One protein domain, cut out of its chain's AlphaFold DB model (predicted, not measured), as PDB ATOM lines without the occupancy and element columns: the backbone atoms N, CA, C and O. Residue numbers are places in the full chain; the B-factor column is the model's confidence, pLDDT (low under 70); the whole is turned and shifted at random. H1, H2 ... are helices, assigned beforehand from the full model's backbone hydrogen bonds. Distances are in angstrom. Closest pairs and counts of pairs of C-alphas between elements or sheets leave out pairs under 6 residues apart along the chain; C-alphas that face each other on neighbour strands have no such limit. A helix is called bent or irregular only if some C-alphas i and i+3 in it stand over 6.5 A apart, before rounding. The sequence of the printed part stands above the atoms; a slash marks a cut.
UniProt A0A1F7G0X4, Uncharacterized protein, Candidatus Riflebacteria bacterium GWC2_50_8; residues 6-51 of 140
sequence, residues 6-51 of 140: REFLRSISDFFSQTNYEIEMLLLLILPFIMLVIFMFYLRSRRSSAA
ATOM      1  N   ARG A   6     193.006 173.469  74.865       78.00
ATOM      2  CA  ARG A   6     191.568 173.602  75.144       78.00
ATOM      3  C   ARG A   6     190.919 172.280  75.551       78.00
ATOM      4  O   ARG A   6     190.117 172.271  76.476       78.00
ATOM      5  N   GLU A   7     191.268 171.176  74.897       74.94
ATOM      6  CA  GLU A   7     190.764 169.840  75.253       74.94
ATOM      7  C   GLU A   7     191.306 169.380  76.609       74.94
ATOM      8  O   GLU A   7     190.586 168.754  77.383       74.94
ATOM      9  N   PHE A   8     192.544 169.756  76.937       76.31
ATOM     10  CA  PHE A   8     193.131 169.527  78.257       76.31
ATOM     11  C   PHE A   8     192.392 170.293  79.367       76.31
ATOM     12  O   PHE A   8     192.032 169.721  80.391       76.31
ATOM     13  N   LEU A   9     192.091 171.577  79.153       77.38
ATOM     14  CA  LEU A   9     191.340 172.370  80.133       77.38
ATOM     15  C   LEU A   9     189.907 171.857  80.319       77.38
ATOM     16  O   LEU A   9     189.393 171.856  81.435       77.38
ATOM     17  N   ARG A  10     189.276 171.384  79.239       76.38
ATOM     18  CA  ARG A  10     187.926 170.815  79.293       76.38
ATOM     19  C   ARG A  10     187.900 169.485  80.047       76.38
ATOM     20  O   ARG A  10     187.054 169.305  80.907       76.38
ATOM     21  N   SER A  11     188.883 168.617  79.809       71.19
ATOM     22  CA  SER A  11     189.022 167.346  80.537       71.19
ATOM     23  C   SER A  11     189.346 167.532  82.022       71.19
ATOM     24  O   SER A  11     188.829 166.782  82.845       71.19
ATOM     25  N   ILE A  12     190.118 168.559  82.392       71.00
ATOM     26  CA  ILE A  12     190.292 168.948  83.801       71.00
ATOM     27  C   ILE A  12     188.958 169.408  84.397       71.00
ATOM     28  O   ILE A  12     188.559 168.923  85.451       71.00
ATOM     29  N   SER A  13     188.248 170.317  83.725       67.62
ATOM     30  CA  SER A  13     186.964 170.837  84.209       67.62
ATOM     31  C   SER A  13     185.918 169.732  84.390       67.62
ATOM     32  O   SER A  13     185.193 169.726  85.384       67.62
ATOM     33  N   ASP A  14     185.850 168.785  83.457       70.56
ATOM     34  CA  ASP A  14     184.914 167.662  83.526       70.56
ATOM     35  C   ASP A  14     185.281 166.705  84.676       70.56
ATOM     36  O   ASP A  14     184.395 166.255  85.399       70.56
ATOM     37  N   PHE A  15     186.575 166.478  84.936       67.62
ATOM     38  CA  PHE A  15     187.044 165.665  86.066       67.62
ATOM     39  C   PHE A  15     186.710 166.277  87.438       67.62
ATOM     40  O   PHE A  15     186.326 165.554  88.357       67.62
ATOM     41  N   PHE A  16     186.820 167.605  87.571       64.44
ATOM     42  CA  PHE A  16     186.513 168.334  88.811       64.44
ATOM     43  C   PHE A  16     185.016 168.616  89.026       64.44
ATOM     44  O   PHE A  16     184.609 168.951  90.133       64.44
ATOM     45  N   SER A  17     184.182 168.504  87.989       64.56
ATOM     46  CA  SER A  17     182.735 168.757  88.101       64.56
ATOM     47  C   SER A  17     181.916 167.531  88.520       64.56
ATOM     48  O   SER A  17     180.768 167.682  88.933       64.56
ATOM     49  N   GLN A  18     182.489 166.325  88.438       62.62
ATOM     50  CA  GLN A  18     181.820 165.053  88.764       62.62
ATOM     51  C   GLN A  18     182.346 164.394  90.052       62.62
ATOM     52  O   GLN A  18     182.164 163.196  90.270       62.62
ATOM     53  N   THR A  19     183.067 165.136  90.887       55.47
ATOM     54  CA  THR A  19     183.968 164.537  91.871       55.47
ATOM     55  C   THR A  19     183.237 164.069  93.137       55.47
ATOM     56  O   THR A  19     182.647 164.858  93.867       55.47
ATOM     57  N   ASN A  20     183.305 162.763  93.418       66.00
ATOM     58  CA  ASN A  20     182.952 162.197  94.721       66.00
ATOM     59  C   ASN A  20     183.922 162.712  95.799       66.00
ATOM     60  O   ASN A  20     185.122 162.814  95.546       66.00
ATOM     61  N   TYR A  21     183.418 162.954  97.012       65.12
ATOM     62  CA  TYR A  21     184.162 163.487  98.169       65.12
ATOM     63  C   TYR A  21     185.516 162.789  98.433       65.12
ATOM     64  O   TYR A  21     186.497 163.417  98.826       65.12
ATOM     65  N   GLU A  22     185.604 161.486  98.160       67.94
ATOM     66  CA  GLU A  22     186.840 160.701  98.288       67.94
ATOM     67  C   GLU A  22     187.948 161.148  97.321       67.94
ATOM     68  O   GLU A  22     189.125 161.171  97.686       67.94
ATOM     69  N   ILE A  23     187.584 161.531  96.096       71.50
ATOM     70  CA  ILE A  23     188.531 161.986  95.076       71.50
ATOM     71  C   ILE A  23     189.013 163.404  95.404       71.50
ATOM     72  O   ILE A  23     190.200 163.676  95.239       71.50
ATOM     73  N   GLU A  24     188.149 164.281  95.931       70.12
ATOM     74  CA  GLU A  24     188.558 165.601  96.441       70.12
ATOM     75  C   GLU A  24     189.576 165.476  97.583       70.12
ATOM     76  O   GLU A  24     190.608 166.149  97.565       70.12
ATOM     77  N   MET A  25     189.340 164.564  98.534       71.94
ATOM     78  CA  MET A  25     190.273 164.270  99.631       71.94
ATOM     79  C   MET A  25     191.623 163.741  99.123       71.94
ATOM     80  O   MET A  25     192.680 164.176  99.586       71.94
ATOM     81  N   LEU A  26     191.610 162.842  98.134       77.12
ATOM     82  CA  LEU A  26     192.826 162.337  97.485       77.12
ATOM     83  C   LEU A  26     193.595 163.445  96.752       77.12
ATOM     84  O   LEU A  26     194.821 163.522  96.851       77.12
ATOM     85  N   LEU A  27     192.886 164.325  96.045       76.44
ATOM     86  CA  LEU A  27     193.469 165.473  95.353       76.44
ATOM     87  C   LEU A  27     194.116 166.450  96.334       76.44
ATOM     88  O   LEU A  27     195.243 166.878  96.099       76.44
ATOM     89  N   LEU A  28     193.458 166.743  97.456       78.94
ATOM     90  CA  LEU A  28     193.980 167.638  98.489       78.94
ATOM     91  C   LEU A  28     195.265 167.097  99.140       78.94
ATOM     92  O   LEU A  28     196.119 167.879  99.556       78.94
ATOM     93  N   LEU A  29     195.444 165.772  99.160       78.88
ATOM     94  CA  LEU A  29     196.659 165.116  99.648       78.88
ATOM     95  C   LEU A  29     197.788 165.086  98.602       78.88
ATOM     96  O   LEU A  29     198.951 165.323  98.929       78.88
ATOM     97  N   ILE A  30     197.465 164.786  97.341       83.81
ATOM     98  CA  ILE A  30     198.463 164.562  96.282       83.81
ATOM     99  C   ILE A  30     198.958 165.882  95.673       83.81
ATOM    100  O   ILE A  30     200.144 166.020  95.361       83.81
ATOM    101  N   LEU A  31     198.075 166.870  95.525       83.69
ATOM    102  CA  LEU A  31     198.384 168.165  94.918       83.69
ATOM    103  C   LEU A  31     199.555 168.911  95.591       83.69
ATOM    104  O   LEU A  31     200.450 169.340  94.855       83.69
ATOM    105  N   PRO A  32     199.648 169.035  96.935       84.81
ATOM    106  CA  PRO A  32     200.799 169.684  97.566       84.81
ATOM    107  C   PRO A  32     202.107 168.928  97.306       84.81
ATOM    108  O   PRO A  32     203.155 169.553  97.145       84.81
ATOM    109  N   PHE A  33     202.056 167.599  97.194       87.50
ATOM    110  CA  PHE A  33     203.234 166.784  96.905       87.50
ATOM    111  C   PHE A  33     203.732 167.007  95.470       87.50
ATOM    112  O   PHE A  33     204.925 167.220  95.250       87.50
ATOM    113  N   ILE A  34     202.816 167.048  94.497       87.44
ATOM    114  CA  ILE A  34     203.137 167.383  93.101       87.44
ATOM    115  C   ILE A  34     203.716 168.800  93.013       87.44
ATOM    116  O   ILE A  34     204.737 169.007  92.354       87.44
ATOM    117  N   MET A  35     203.115 169.769  93.711       88.12
ATOM    118  CA  MET A  35     203.630 171.139  93.756       88.12
ATOM    119  C   MET A  35     205.045 171.207  94.335       88.12
ATOM    120  O   MET A  35     205.895 171.896  93.776       88.12
ATOM    121  N   LEU A  36     205.321 170.467  95.413       89.12
ATOM    122  CA  LEU A  36     206.643 170.418  96.039       89.12
ATOM    123  C   LEU A  36     207.687 169.831  95.083       89.12
ATOM    124  O   LEU A  36     208.776 170.389  94.952       89.12
ATOM    125  N   VAL A  37     207.350 168.759  94.359       87.75
ATOM    126  CA  VAL A  37     208.237 168.173  93.342       87.75
ATOM    127  C   VAL A  37     208.527 169.184  92.230       87.75
ATOM    128  O   VAL A  37     209.694 169.423  91.921       87.75
ATOM    129  N   ILE A  38     207.503 169.840  91.673       85.06
ATOM    130  CA  ILE A  38     207.681 170.880  90.643       85.06
ATOM    131  C   ILE A  38     208.560 172.023  91.173       85.06
ATOM    132  O   ILE A  38     209.475 172.479  90.484       85.06
ATOM    133  N   PHE A  39     208.338 172.450  92.414       83.19
ATOM    134  CA  PHE A  39     209.112 173.506  93.060       83.19
ATOM    135  C   PHE A  39     210.578 173.108  93.296       83.19
ATOM    136  O   PHE A  39     211.485 173.895  93.032       83.19
ATOM    137  N   MET A  40     210.840 171.867  93.714       83.44
ATOM    138  CA  MET A  40     212.191 171.304  93.827       83.44
ATOM    139  C   MET A  40     212.913 171.295  92.474       83.44
ATOM    140  O   MET A  40     214.075 171.702  92.393       83.44
ATOM    141  N   PHE A  41     212.231 170.886  91.399       78.81
ATOM    142  CA  PHE A  41     212.781 170.946  90.041       78.81
ATOM    143  C   PHE A  41     213.087 172.388  89.612       78.81
ATOM    144  O   PHE A  41     214.162 172.650  89.067       78.81
ATOM    145  N   TYR A  42     212.195 173.331  89.920       75.44
ATOM    146  CA  TYR A  42     212.397 174.754  89.648       75.44
ATOM    147  C   TYR A  42     213.617 175.329  90.391       75.44
ATOM    148  O   TYR A  42     214.474 175.976  89.782       75.44
ATOM    149  N   LEU A  43     213.753 175.045  91.691       73.19
ATOM    150  CA  LEU A  43     214.899 175.481  92.496       73.19
ATOM    151  C   LEU A  43     216.218 174.870  92.010       73.19
ATOM    152  O   LEU A  43     217.234 175.567  91.922       73.19
ATOM    153  N   ARG A  44     216.215 173.578  91.663       67.19
ATOM    154  CA  ARG A  44     217.400 172.886  91.140       67.19
ATOM    155  C   ARG A  44     217.844 173.456  89.793       67.19
ATOM    156  O   ARG A  44     219.042 173.626  89.582       67.19
ATOM    157  N   SER A  45     216.899 173.800  88.917       58.84
ATOM    158  CA  SER A  45     217.184 174.439  87.628       58.84
ATOM    159  C   SER A  45     217.872 175.801  87.795       58.84
ATOM    160  O   SER A  45     218.865 176.064  87.118       58.84
ATOM    161  N   ARG A  46     217.438 176.635  88.753       52.72
ATOM    162  CA  ARG A  46     218.077 177.940  89.022       52.72
ATOM    163  C   ARG A  46     219.492 177.831  89.597       52.72
ATOM    164  O   ARG A  46     220.363 178.601  89.199       52.72
ATOM    165  N   ARG A  47     219.746 176.872  90.498       50.47
ATOM    166  CA  ARG A  47     221.077 176.684  91.112       50.47
ATOM    167  C   ARG A  47     222.166 176.336  90.100       50.47
ATOM    168  O   ARG A  47     223.296 176.771  90.277       50.47
ATOM    169  N   SER A  48     221.834 175.587  89.048       50.03
ATOM    170  CA  SER A  48     222.815 175.200  88.026       50.03
ATOM    171  C   SER A  48     223.347 176.390  87.228       50.03
ATOM    172  O   SER A  48     224.477 176.328  86.761       50.03
ATOM    173  N   SER A  49     222.542 177.443  87.060       46.00
ATOM    174  CA  SER A  49     222.962 178.654  86.354       46.00
ATOM    175  C   SER A  49     223.744 179.580  87.291       46.00
ATOM    176  O   SER A  49     224.867 179.951  86.982       46.00
ATOM    177  N   ALA A  50     223.224 179.855  88.496       51.00
ATOM    178  CA  ALA A  50     223.875 180.754  89.460       51.00
ATOM    179  C   ALA A  50     225.270 180.270  89.910       51.00
ATOM    180  O   ALA A  50     226.215 181.052  89.920       51.00
ATOM    181  N   ALA A  51     225.433 178.967  90.174       56.97
ATOM    182  CA  ALA A  51     226.710 178.410  90.628       56.97
ATOM    183  C   ALA A  51     227.839 178.505  89.581       56.97
ATOM    184  O   ALA A  51     229.012 178.471  89.947       56.97
TER     185      ALA A  51
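AT A GLANCE: This is residues 6 to 51 of the 140 residues of an uncharacterized protein of Candidatus Riflebacteria bacterium GWC2_50_8 (UniProt A0A1F7G0X4). One long helix, H2, slightly bent but running nearly straight, makes the longest axis, and the short helix H1 stands off at its first end, so that the two draw an open, flat V with residues 18 to 20 at the corner. The space between the two limbs is empty. The printed part has 46 residues with two named helices, H1 then H2 along the chain, and no named strand; the class is all helix. The whole is extended, with a radius of gyration of the C-alphas of 15.5 A, and its C-alphas span 47 by 26 by 6 A.

IN THESE COORDINATES: Begin with H2, residues 21 to 51, assigned as one helix by its hydrogen bonds but bent: C-alphas 29 and 32 are 6.5 A apart. Find C-alpha 21 at (184.162, 163.487, 98.169); from there the arm H2a, residues 21 to 29, runs 12.7 A. The arm H2b, residues 32 to 51, runs 28.2 A to C-alpha 51 at (226.710, 178.410, 90.628). Now go back to C-alpha 6 at (191.568, 173.602, 75.144), where H1, residues 6 to 17, begins its 16.4 A.

HOW THE PARTS SIT: The lines of H2a and H2b stand at a shallow tilt of 22 degrees. H1 and H2a are only just apart, with their closest C-alphas 8.4 A from each other. H1 and H2b are apart. Look at the backbone: in H1 and H2a every O i to N i+4 pair is within hydrogen-bond range, and in H2b 15 of 16 are.

THE WHOLE: The two C-alphas farthest apart, those of Gln 18 and Ala 51, are 46.9 A apart. The printed part has no cut, and the link from H1 to H2, residues 18 to 20, is tight. Residues 6 to 14, 17 to 22 and 28 to 51 stand free. The mean pLDDT of the printed part is 71.9; look for values under 70 at residue 13, residues 15 to 22 and residues 44 to 51.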